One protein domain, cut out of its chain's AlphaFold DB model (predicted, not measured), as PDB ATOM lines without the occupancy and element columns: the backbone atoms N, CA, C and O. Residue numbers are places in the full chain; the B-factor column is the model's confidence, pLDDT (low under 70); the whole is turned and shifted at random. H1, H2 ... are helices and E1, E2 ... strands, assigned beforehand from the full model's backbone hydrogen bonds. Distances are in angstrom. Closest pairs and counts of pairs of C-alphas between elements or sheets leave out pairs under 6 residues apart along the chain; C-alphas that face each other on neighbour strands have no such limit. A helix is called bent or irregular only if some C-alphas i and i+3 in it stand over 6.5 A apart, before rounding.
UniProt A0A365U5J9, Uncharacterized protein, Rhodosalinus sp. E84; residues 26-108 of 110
ATOM      1  N   SER A  26     -38.846  24.109  13.900       75.75
ATOM      2  CA  SER A  26     -39.772  24.082  15.045       75.75
ATOM      3  C   SER A  26     -39.253  23.242  16.219       75.75
ATOM      4  O   SER A  26     -39.634  23.470  17.364       75.75
ATOM      5  N   ALA A  27     -38.339  22.308  15.943       90.06
ATOM      6  CA  ALA A  27     -37.697  21.475  16.950       90.06
ATOM      7  C   ALA A  27     -36.602  22.205  17.744       90.06
ATOM      8  O   ALA A  27     -36.122  21.653  18.729       90.06
ATOM      9  N   VAL A  28     -36.175  23.407  17.340       94.94
ATOM     10  CA  VAL A  28     -35.114  24.152  18.030       94.94
ATOM     11  C   VAL A  28     -35.662  25.476  18.541       94.94
ATOM     12  O   VAL A  28     -36.045  26.343  17.760       94.94
ATOM     13  N   VAL A  29     -35.665  25.641  19.859       95.19
ATOM     14  CA  VAL A  29     -36.103  26.872  20.522       95.19
ATOM     15  C   VAL A  29     -34.867  27.604  21.044       95.19
ATOM     16  O   VAL A  29     -34.142  27.049  21.869       95.19
ATOM     17  N   PRO A  30     -34.576  28.828  20.573       94.69
ATOM     18  CA  PRO A  30     -33.496  29.625  21.136       94.69
ATOM     19  C   PRO A  30     -33.768  29.940  22.608       94.69
ATOM     20  O   PRO A  30     -34.884  30.313  22.967       94.69
ATOM     21  N   MET A  31     -32.740  29.827  23.441       93.50
ATOM     22  CA  MET A  31     -32.814  30.112  24.872       93.50
ATOM     23  C   MET A  31     -31.738  31.132  25.231       93.50
ATOM     24  O   MET A  31     -30.625  31.062  24.711       93.50
ATOM     25  N   THR A  32     -32.059  32.073  26.119       91.19
ATOM     26  CA  THR A  32     -31.080  33.035  26.631       91.19
ATOM     27  C   THR A  32     -30.012  32.302  27.443       91.19
ATOM     28  O   THR A  32     -30.286  31.776  28.520       91.19
ATOM     29  N   GLY A  33     -28.798  32.260  26.906       84.19
ATOM     30  CA  GLY A  33     -27.583  31.834  27.584       84.19
ATOM     31  C   GLY A  33     -26.852  33.015  28.216       84.19
ATOM     32  O   GLY A  33     -27.228  34.176  28.049       84.19
ATOM     33  N   ARG A  34     -25.786  32.712  28.961       85.19
ATOM     34  CA  ARG A  34     -24.934  33.742  29.578       85.19
ATOM     35  C   ARG A  34     -24.027  34.421  28.554       85.19
ATOM     36  O   ARG A  34     -23.773  35.615  28.662       85.19
ATOM     37  N   GLU A  35     -23.567  33.656  27.570       91.31
ATOM     38  CA  GLU A  35     -22.615  34.080  26.548       91.31
ATOM     39  C   GLU A  35     -23.085  33.628  25.171       91.31
ATOM     40  O   GLU A  35     -23.638  32.540  25.026       91.31
ATOM     41  N   THR A  36     -22.836  34.443  24.147       92.88
ATOM     42  CA  THR A  36     -23.047  34.058  22.750       92.88
ATOM     43  C   THR A  36     -21.725  33.660  22.116       92.88
ATOM     44  O   THR A  36     -20.673  34.214  22.434       92.88
ATOM     45  N   VAL A  37     -21.761  32.699  21.194       93.12
ATOM     46  CA  VAL A  37     -20.536  32.245  20.530       93.12
ATOM     47  C   VAL A  37     -20.780  31.807  19.098       93.12
ATOM     48  O   VAL A  37     -21.760  31.131  18.773       93.12
ATOM     49  N   ARG A  38     -19.839  32.145  18.214       94.00
ATOM     50  CA  ARG A  38     -19.797  31.610  16.850       94.00
ATOM     51  C   ARG A  38     -18.994  30.317  16.819       94.00
ATOM     52  O   ARG A  38     -17.877  30.288  16.318       94.00
ATOM     53  N   ILE A  39     -19.594  29.241  17.315       94.06
ATOM     54  CA  ILE A  39     -18.985  27.908  17.266       94.06
ATOM     55  C   ILE A  39     -18.726  27.461  15.818       94.06
ATOM     56  O   ILE A  39     -19.516  27.758  14.904       94.06
ATOM     57  N   SER A  40     -17.626  26.741  15.580       95.19
ATOM     58  CA  SER A  40     -17.373  26.133  14.273       95.19
ATOM     59  C   SER A  40     -18.386  25.016  13.983       95.19
ATOM     60  O   SER A  40     -18.957  24.396  14.880       95.19
ATOM     61  N   ALA A  41     -18.632  24.737  12.699       94.62
ATOM     62  CA  ALA A  41     -19.529  23.640  12.333       94.62
ATOM     63  C   ALA A  41     -18.987  22.281  12.810       94.62
ATOM     64  O   ALA A  41     -19.760  21.424  13.221       94.62
ATOM     65  N   GLN A  42     -17.666  22.094  12.779       95.56
ATOM     66  CA  GLN A  42     -17.019  20.836  13.155       95.56
ATOM     67  C   GLN A  42     -17.115  20.568  14.658       95.56
ATOM     68  O   GLN A  42     -17.475  19.457  15.042       95.56
ATOM     69  N   GLU A  43     -16.878  21.578  15.500       95.75
ATOM     70  CA  GLU A  43     -17.039  21.448  16.955       95.75
ATOM     71  C   GLU A  43     -18.490  21.138  17.325       95.75
ATOM     72  O   GLU A  43     -18.744  20.214  18.096       95.75
ATOM     73  N   LEU A  44     -19.456  21.833  16.710       96.88
ATOM     74  CA  LEU A  44     -20.869  21.564  16.969       96.88
ATOM     75  C   LEU A  44     -21.265  20.139  16.554       96.88
ATOM     76  O   LEU A  44     -21.913  19.434  17.323       96.88
ATOM     77  N   VAL A  45     -20.860  19.694  15.361       97.25
ATOM     78  CA  VAL A  45     -21.139  18.332  14.875       97.25
ATOM     79  C   VAL A  45     -20.536  17.284  15.813       97.25
ATOM     80  O   VAL A  45     -21.203  16.297  16.127       97.25
ATOM     81  N   ALA A  46     -19.309  17.500  16.292       96.12
ATOM     82  CA  ALA A  46     -18.659  16.600  17.237       96.12
ATOM     83  C   ALA A  46     -19.423  16.524  18.570       96.12
ATOM     84  O   ALA A  46     -19.676  15.422  19.064       96.12
ATOM     85  N   ALA A  47     -19.845  17.666  19.118       96.38
ATOM     86  CA  ALA A  47     -20.626  17.725  20.351       96.38
ATOM     87  C   ALA A  47     -22.000  17.048  20.201       96.38
ATOM     88  O   ALA A  47     -22.397  16.244  21.049       96.38
ATOM     89  N   MET A  48     -22.710  17.302  19.098       97.62
ATOM     90  CA  MET A  48     -23.995  16.662  18.801       97.62
ATOM     91  C   MET A  48     -23.848  15.140  18.658       97.62
ATOM     92  O   MET A  48     -24.605  14.381  19.261       97.62
ATOM     93  N   ALA A  49     -22.840  14.670  17.917       96.75
ATOM     94  CA  ALA A  49     -22.597  13.239  17.748       96.75
ATOM     95  C   ALA A  49     -22.280  12.544  19.084       96.75
ATOM     96  O   ALA A  49     -22.824  11.477  19.370       96.75
ATOM     97  N   ARG A  50     -21.452  13.168  19.937       96.00
ATOM     98  CA  ARG A  50     -21.118  12.645  21.275       96.00
ATOM     99  C   ARG A  50     -22.315  12.607  22.221       96.00
ATOM    100  O   ARG A  50     -22.374  11.738  23.082       96.00
ATOM    101  N   THR A  51     -23.288  13.491  22.024       96.12
ATOM    102  CA  THR A  51     -24.543  13.530  22.795       96.12
ATOM    103  C   THR A  51     -25.675  12.714  22.168       96.12
ATOM    104  O   THR A  51     -26.840  12.816  22.553       96.12
ATOM    105  N   GLY A  52     -25.335  11.833  21.226       95.69
ATOM    106  CA  GLY A  52     -26.253  10.838  20.687       95.69
ATOM    107  C   GLY A  52     -27.167  11.354  19.581       95.69
ATOM    108  O   GLY A  52     -28.114  10.652  19.222       95.69
ATOM    109  N   PHE A  53     -26.925  12.537  19.014       96.75
ATOM    110  CA  PHE A  53     -27.627  12.957  17.801       96.75
ATOM    111  C   PHE A  53     -27.194  12.089  16.617       96.75
ATOM    112  O   PHE A  53     -26.013  11.809  16.408       96.75
ATOM    113  N   THR A  54     -28.166  11.668  15.818       96.12
ATOM    114  CA  THR A  54     -27.915  10.966  14.558       96.12
ATOM    115  C   THR A  54     -27.403  11.933  13.489       96.12
ATOM    116  O   THR A  54     -27.602  13.143  13.577       96.12
ATOM    117  N   ARG A  55     -26.785  11.405  12.424       96.19
ATOM    118  CA  ARG A  55     -26.343  12.228  11.282       96.19
ATOM    119  C   ARG A  55     -27.489  13.040  10.673       96.19
ATOM    120  O   ARG A  55     -27.280  14.193  10.324       96.19
ATOM    121  N   GLN A  56     -28.681  12.450  10.591       94.56
ATOM    122  CA  GLN A  56     -29.866  13.124  10.072       94.56
ATOM    123  C   GLN A  56     -30.285  14.285  10.986       94.56
ATOM    124  O   GLN A  56     -30.413  15.409  10.520       94.56
ATOM    125  N   GLU A  57     -30.364  14.059  12.302       95.25
ATOM    126  CA  GLU A  57     -30.688  15.121  13.269       95.25
ATOM    127  C   GLU A  57     -29.648  16.255  13.266       95.25
ATOM    128  O   GLU A  57     -29.993  17.422  13.449       95.25
ATOM    129  N   ILE A  58     -28.371  15.936  13.033       96.31
ATOM    130  CA  ILE A  58     -27.304  16.934  12.881       96.31
ATOM    131  C   ILE A  58     -27.534  17.803  11.639       96.31
ATOM    132  O   ILE A  58     -27.395  19.023  11.722       96.31
ATOM    133  N   LEU A  59     -27.897  17.200  10.505       94.81
ATOM    134  CA  LEU A  59     -28.193  17.937   9.275       94.81
ATOM    135  C   LEU A  59     -29.447  18.807   9.423       94.81
ATOM    136  O   LEU A  59     -29.433  19.973   9.028       94.81
ATOM    137  N   ASP A  60     -30.492  18.261  10.039       93.94
ATOM    138  CA  ASP A  60     -31.798  18.914  10.134       93.94
ATOM    139  C   ASP A  60     -31.816  20.047  11.170       93.94
ATOM    140  O   ASP A  60     -32.465  21.076  10.964       93.94
ATOM    141  N   HIS A  61     -31.093  19.887  12.284       95.69
ATOM    142  CA  HIS A  61     -31.193  20.793  13.436       95.69
ATOM    143  C   HIS A  61     -29.901  21.548  13.754       95.69
ATOM    144  O   HIS A  61     -29.957  22.618  14.365       95.69
ATOM    145  N   GLY A  62     -28.744  21.054  13.306       96.06
ATOM    146  CA  GLY A  62     -27.440  21.672  13.554       96.06
ATOM    147  C   GLY A  62     -27.370  23.155  13.164       96.06
ATOM    148  O   GLY A  62     -26.930  23.960  13.986       96.06
ATOM    149  N   PRO A  63     -27.856  23.576  11.976       96.12
ATOM    150  CA  PRO A  63     -27.865  24.990  11.598       96.12
ATOM    151  C   PRO A  63     -28.666  25.881  12.556       96.12
ATOM    152  O   PRO A  63     -28.219  26.978  12.888       96.12
ATOM    153  N   ALA A  64     -29.825  25.419  13.030       96.06
ATOM    154  CA  ALA A  64     -30.649  26.189  13.962       96.06
ATOM    155  C   ALA A  64     -30.013  26.284  15.347       96.06
ATOM    156  O   ALA A  64     -29.981  27.372  15.918       96.06
ATOM    157  N   ILE A  65     -29.452  25.182  15.851       96.94
ATOM    158  CA  ILE A  65     -28.724  25.165  17.125       96.94
ATOM    159  C   ILE A  65     -27.533  26.126  17.050       96.94
ATOM    160  O   ILE A  65     -27.374  26.978  17.919       96.94
ATOM    161  N   ARG A  66     -26.744  26.064  15.968       96.44
ATOM    162  CA  ARG A  66     -25.606  26.967  15.748       96.44
ATOM    163  C   ARG A  66     -26.023  28.436  15.763       96.44
ATOM    164  O   ARG A  66     -25.357  29.258  16.385       96.44
ATOM    165  N   ASN A  67     -27.121  28.763  15.085       95.88
ATOM    166  CA  ASN A  67     -27.636  30.128  15.030       95.88
ATOM    167  C   ASN A  67     -28.146  30.598  16.397       95.88
ATOM    168  O   ASN A  67     -27.869  31.725  16.796       95.88
ATOM    169  N   ALA A  68     -28.852  29.739  17.131       96.31
ATOM    170  CA  ALA A  68     -29.334  30.046  18.471       96.31
ATOM    171  C   ALA A  68     -28.173  30.302  19.448       96.31
ATOM    172  O   ALA A  68     -28.196  31.298  20.165       96.31
ATOM    173  N   LEU A  69     -27.103  29.506  19.398       96.31
ATOM    174  CA  LEU A  69     -25.886  29.740  20.188       96.31
ATOM    175  C   LEU A  69     -25.186  31.061  19.823       96.31
ATOM    176  O   LEU A  69     -24.717  31.780  20.704       96.31
ATOM    177  N   ALA A  70     -25.161  31.418  18.538       95.44
ATOM    178  CA  ALA A  70     -24.530  32.651  18.074       95.44
ATOM    179  C   ALA A  70     -25.317  33.924  18.424       95.44
ATOM    180  O   ALA A  70     -24.717  34.994  18.517       95.44
ATOM    181  N   VAL A  71     -26.641  33.830  18.577       94.56
ATOM    182  CA  VAL A  71     -27.517  34.995  18.793       94.56
ATOM    183  C   VAL A  71     -27.994  35.100  20.239       94.56
ATOM    184  O   VAL A  71     -28.052  36.200  20.773       94.56
ATOM    185  N   GLN A  72     -28.343  33.974  20.859       95.12
ATOM    186  CA  GLN A  72     -28.957  33.917  22.187       95.12
ATOM    187  C   GLN A  72     -28.084  33.217  23.226       95.12
ATOM    188  O   GLN A  72     -28.346  33.362  24.411       95.12
ATOM    189  N   GLY A  73     -27.055  32.469  22.817       93.38
ATOM    190  CA  GLY A  73     -26.145  31.787  23.744       93.38
ATOM    191  C   GLY A  73     -26.636  30.435  24.258       93.38
ATOM    192  O   GLY A  73     -25.917  29.739  24.977       93.38
ATOM    193  N   GLY A  74     -27.842  30.033  23.862       96.44
ATOM    194  CA  GLY A  74     -28.433  28.755  24.226       96.44
ATOM    195  C   GLY A  74     -29.462  28.267  23.211       96.44
ATOM    196  O   GLY A  74     -30.019  29.038  22.423       96.44
ATOM    197  N   ALA A  75     -29.715  26.963  23.229       97.62
ATOM    198  CA  ALA A  75     -30.717  26.317  22.393       97.62
ATOM    199  C   ALA A  75     -31.332  25.111  23.105       97.62
ATOM    200  O   ALA A  75     -30.618  24.270  23.646       97.62
ATOM    201  N   GLU A  76     -32.649  24.978  23.035       97.31
ATOM    202  CA  GLU A  76     -33.353  23.745  23.363       97.31
ATOM    203  C   GLU A  76     -33.641  22.976  22.079       97.31
ATOM    204  O   GLU A  76     -34.189  23.523  21.123       97.31
ATOM    205  N   PHE A  77     -33.316  21.690  22.067       96.81
ATOM    206  CA  PHE A  77     -33.777  20.758  21.051       96.81
ATOM    207  C   PHE A  77     -34.941  19.942  21.607       96.81
ATOM    208  O   PHE A  77     -34.825  19.308  22.659       96.81
ATOM    209  N   ARG A  78     -36.063  19.933  20.886       95.31
ATOM    210  CA  ARG A  78     -37.292  19.240  21.259       95.31
ATOM    211  C   ARG A  78     -37.559  18.076  20.313       95.31
ATOM    212  O   ARG A  78     -37.559  18.246  19.097       95.31
ATOM    213  N   ARG A  79     -37.851  16.907  20.882       90.38
ATOM    214  CA  ARG A  79     -38.346  15.732  20.158       90.38
ATOM    215  C   ARG A  79     -39.769  15.456  20.620       90.38
ATOM    216  O   ARG A  79     -40.017  15.377  21.821       90.38
ATOM    217  N   ASP A  80     -40.698  15.380  19.671       89.06
ATOM    218  CA  ASP A  80     -42.122  15.140  19.939       89.06
ATOM    219  C   ASP A  80     -42.705  16.111  20.987       89.06
ATOM    220  O   ASP A  80     -43.445  15.731  21.889       89.06
ATOM    221  N   GLY A  81     -42.300  17.386  20.913       85.94
ATOM    222  CA  GLY A  81     -42.735  18.450  21.827       85.94
ATOM    223  C   GLY A  81     -42.006  18.508  23.177       85.94
ATOM    224  O   GLY A  81     -42.122  19.517  23.879       85.94
ATOM    225  N   ASN A  82     -41.189  17.510  23.522       91.75
ATOM    226  CA  ASN A  82     -40.460  17.438  24.791       91.75
ATOM    227  C   ASN A  82     -38.996  17.856  24.629       91.75
ATOM    228  O   ASN A  82     -38.375  17.526  23.622       91.75
ATOM    229  N   VAL A  83     -38.425  18.548  25.620       94.94
ATOM    230  CA  VAL A  83     -37.007  18.962  25.605       94.94
ATOM    231  C   VAL A  83     -36.111  17.729  25.677       94.94
ATOM    232  O   VAL A  83     -35.995  17.098  26.722       94.94
ATOM    233  N   ALA A  84     -35.476  17.387  24.559       96.25
ATOM    234  CA  ALA A  84     -34.616  16.220  24.409       96.25
ATOM    235  C   ALA A  84     -33.133  16.551  24.625       96.25
ATOM    236  O   ALA A  84     -32.365  15.671  25.024       96.25
ATOM    237  N   ALA A  85     -32.726  17.795  24.365       97.94
ATOM    238  CA  ALA A  85     -31.405  18.292  24.722       97.94
ATOM    239  C   ALA A  85     -31.395  19.811  24.935       97.94
ATOM    240  O   ALA A  85     -32.224  20.527  24.377       97.94
ATOM    241  N   ILE A  86     -30.423  20.289  25.705       97.75
ATOM    242  CA  ILE A  86     -30.137  21.702  25.935       97.75
ATOM    243  C   ILE A  86     -28.672  21.951  25.594       97.75
ATOM    244  O   ILE A  86     -27.795  21.188  26.000       97.75
ATOM    245  N   PHE A  87     -28.428  23.035  24.871       97.69
ATOM    246  CA  PHE A  87     -27.116  23.560  24.527       97.69
ATOM    247  C   PHE A  87     -26.964  24.926  25.191       97.69
ATOM    248  O   PHE A  87     -27.866  25.758  25.090       97.69
ATOM    249  N   SER A  88     -25.837  25.170  25.849       96.81
ATOM    250  CA  SER A  88     -25.536  26.450  26.493       96.81
ATOM    251  C   SER A  88     -24.048  26.734  26.434       96.81
ATOM    252  O   SER A  88     -23.241  25.811  26.516       96.81
ATOM    253  N   VAL A  89     -23.687  28.009  26.333       93.44
ATOM    254  CA  VAL A  89     -22.288  28.446  26.358       93.44
ATOM    255  C   VAL A  89     -22.022  29.245  27.623       93.44
ATOM    256  O   VAL A  89     -22.848  30.065  28.036       93.44
ATOM    257  N   MET A  90     -20.899  28.939  28.263       91.88
ATOM    258  CA  MET A  90     -20.434  29.596  29.481       91.88
ATOM    259  C   MET A  90     -18.925  29.388  29.616       91.88
ATOM    260  O   MET A  90     -18.451  28.276  29.379       91.88
ATOM    261  N   ASP A  91     -18.191  30.436  29.990       92.00
ATOM    262  CA  ASP A  91     -16.748  30.394  30.253       92.00
ATOM    263  C   ASP A  91     -15.950  29.741  29.105       92.00
ATOM    264  O   ASP A  91     -15.099  28.873  29.313       92.00
ATOM    265  N   GLY A  92     -16.275  30.101  27.856       91.44
ATOM    266  CA  GLY A  92     -15.595  29.564  26.666       91.44
ATOM    267  C   GLY A  92     -15.856  28.077  26.383       91.44
ATOM    268  O   GLY A  92     -15.196  27.485  25.533       91.44
ATOM    269  N   SER A  93     -16.825  27.459  27.060       94.94
ATOM    270  CA  SER A  93     -17.180  26.050  26.886       94.94
ATOM    271  C   SER A  93     -18.616  25.875  26.397       94.94
ATOM    272  O   SER A  93     -19.532  26.587  26.812       94.94
ATOM    273  N   LEU A  94     -18.831  24.884  25.532       96.19
ATOM    274  CA  LEU A  94     -20.152  24.389  25.164       96.19
ATOM    275  C   LEU A  94     -20.573  23.277  26.126       96.19
ATOM    276  O   LEU A  94     -19.950  22.216  26.189       96.19
ATOM    277  N   TYR A  95     -21.692  23.501  26.800       97.00
ATOM    278  CA  TYR A  95     -22.394  22.523  27.615       97.00
ATOM    279  C   TYR A  95     -23.548  21.943  26.811       97.00
ATOM    280  O   TYR A  95     -24.399  22.678  26.306       97.00
ATOM    281  N   VAL A  96     -23.596  20.616  26.716       97.38
ATOM    282  CA  VAL A  96     -24.699  19.891  26.091       97.38
ATOM    283  C   VAL A  96     -25.245  18.877  27.081       97.38
ATOM    284  O   VAL A  96     -24.537  17.964  27.500       97.38
ATOM    285  N   VAL A  97     -26.516  19.020  27.441       96.81
ATOM    286  CA  VAL A  97     -27.240  18.052  28.271       96.81
ATOM    287  C   VAL A  97     -28.293  17.405  27.396       96.81
ATOM    288  O   VAL A  97     -29.171  18.087  26.883       96.81
ATOM    289  N   SER A  98     -28.213  16.094  27.207       97.19
ATOM    290  CA  SER A  98     -29.120  15.346  26.341       97.19
ATOM    291  C   SER A  98     -29.728  14.160  27.078       97.19
ATOM    292  O   SER A  98     -29.056  13.478  27.849       97.19
ATOM    293  N   GLN A  99     -30.995  13.861  26.794       94.56
ATOM    294  CA  GLN A  99     -31.651  12.680  27.358       94.56
ATOM    295  C   GLN A  99     -31.025  11.371  26.854       94.56
ATOM    296  O   GLN A  99     -31.006  10.379  27.573       94.56
ATOM    297  N   ARG A 100     -30.524  11.356  25.608       92.31
ATOM    298  CA  ARG A 100     -29.992  10.146  24.960       92.31
ATOM    299  C   ARG A 100     -28.510   9.904  25.268       92.31
ATOM    300  O   ARG A 100     -28.121   8.756  25.433       92.31
ATOM    301  N   GLY A 101     -27.692  10.955  25.290       88.62
ATOM    302  CA  GLY A 101     -26.234  10.858  25.421       88.62
ATOM    303  C   GLY A 101     -25.675  11.376  26.745       88.62
ATOM    304  O   GLY A 101     -24.460  11.392  26.913       88.62
ATOM    305  N   GLY A 102     -26.528  11.814  27.676       92.62
ATOM    306  CA  GLY A 102     -26.101  12.407  28.940       92.62
ATOM    307  C   GLY A 102     -25.508  13.805  28.763       92.62
ATOM    308  O   GLY A 102     -25.900  14.549  27.854       92.62
ATOM    309  N   THR A 103     -24.583  14.160  29.653       95.00
ATOM    310  CA  THR A 103     -23.924  15.471  29.684       95.00
ATOM    311  C   THR A 103     -22.557  15.409  29.022       95.00
ATOM    312  O   THR A 103     -21.746  14.535  29.324       95.00
ATOM    313  N   TYR A 104     -22.284  16.383  28.164       95.88
ATOM    314  CA  TYR A 104     -21.005  16.564  27.504       95.88
ATOM    315  C   TYR A 104     -20.585  18.031  27.581       95.88
ATOM    316  O   TYR A 104     -21.403  18.929  27.378       95.88
ATOM    317  N   VAL A 105     -19.308  18.262  27.877       96.38
ATOM    318  CA  VAL A 105     -18.708  19.598  27.935       96.38
ATOM    319  C   VAL A 105     -17.521  19.625  26.988       96.38
ATOM    320  O   VAL A 105     -16.712  18.696  26.976       96.38
ATOM    321  N   GLN A 106     -17.437  20.680  26.185       94.56
ATOM    322  CA  GLN A 106     -16.347  20.896  25.248       94.56
ATOM    323  C   GLN A 106     -15.844  22.328  25.349       94.56
ATOM    324  O   GLN A 106     -16.602  23.265  25.120       94.56
ATOM    325  N   GLU A 107     -14.554  22.472  25.630       94.69
ATOM    326  CA  GLU A 107     -13.847  23.739  25.482       94.69
ATOM    327  C   GLU A 107     -13.847  24.154  24.006       94.69
ATOM    328  O   GLU A 107     -13.636  23.322  23.113       94.69
ATOM    329  N   LEU A 108     -14.166  25.422  23.748       91.56
ATOM    330  CA  LEU A 108     -14.259  25.972  22.403       91.56
ATOM    331  C   LEU A 108     -12.932  26.603  22.004       91.56
ATOM    332  O   LEU A 108     -12.311  27.317  22.784       91.56
TER     333      LEU A 108
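AT A GLANCE: This is residues 26 to 108 of the 110 residues of an uncharacterized protein of Rhodosalinus sp. E84 (UniProt A0A365U5J9). What is the main picture? A twisted sheet of five strands has one face covered by two helices, H1 over E4 and E5 and H2 over E1 and E2, and its other face bare. What makes it up? The printed part has 83 residues, with two named helices and five named strands in the order E1 H1 H2 E2 E3 E4 E5, class mixed. The antiparallel sheet runs E1 E2 E3 E4 E5; the whole is compact, with a radius of gyration of the C-alphas of 11.0 A and spans of 30 by 21 by 20 A.

IN THESE COORDINATES: Where do the first elements lie? E1 is residues 28 to 32, from C-alpha 28 at (-35.114, 24.152, 18.030); H1 is 41 to 50, 14.3 A, and H2 is 55 to 71, 24.0 A. H2 is irregular, with C-alphas 60 and 63 7.4 A apart. Where do the others lie? E2 is 73 to 79, 20.5 A, E3 82 to 90, 23.9 A, E4 93 to 98, and E5 102 to 107, ending at (-13.847, 23.739, 25.482).

HOW THE PARTS SIT: How do the strands pair? N 29 and O 76 of E1 and E2 are 2.9 A apart, within hydrogen-bond range. E2 to E5 form a meander, each strand the antiparallel neighbour of the one before, with N 77 and O 85 2.8 A, N 88 and O 95 2.9 A, and N 96 and O 104 2.8 A apart. How do the helices sit? H1 and H2 are on the same face, at heights of 9.6 A and 8.6 A over the sheet, and touch at C-alphas 45 and 58, their closest, 6.6 A apart, at a steep tilt of 58 degrees, opposite ways. Every O i to N i+4 pair is within hydrogen-bond range in H1, and 11 of 13 in H2.

THE WHOLE: How large is it? The two C-alphas farthest apart, of Asp 80 and Asp 91, are 31.4 A apart. Are there cuts, long links or weak places? The printed part has no cut and no long link, and no printed residue is under 70 in pLDDT.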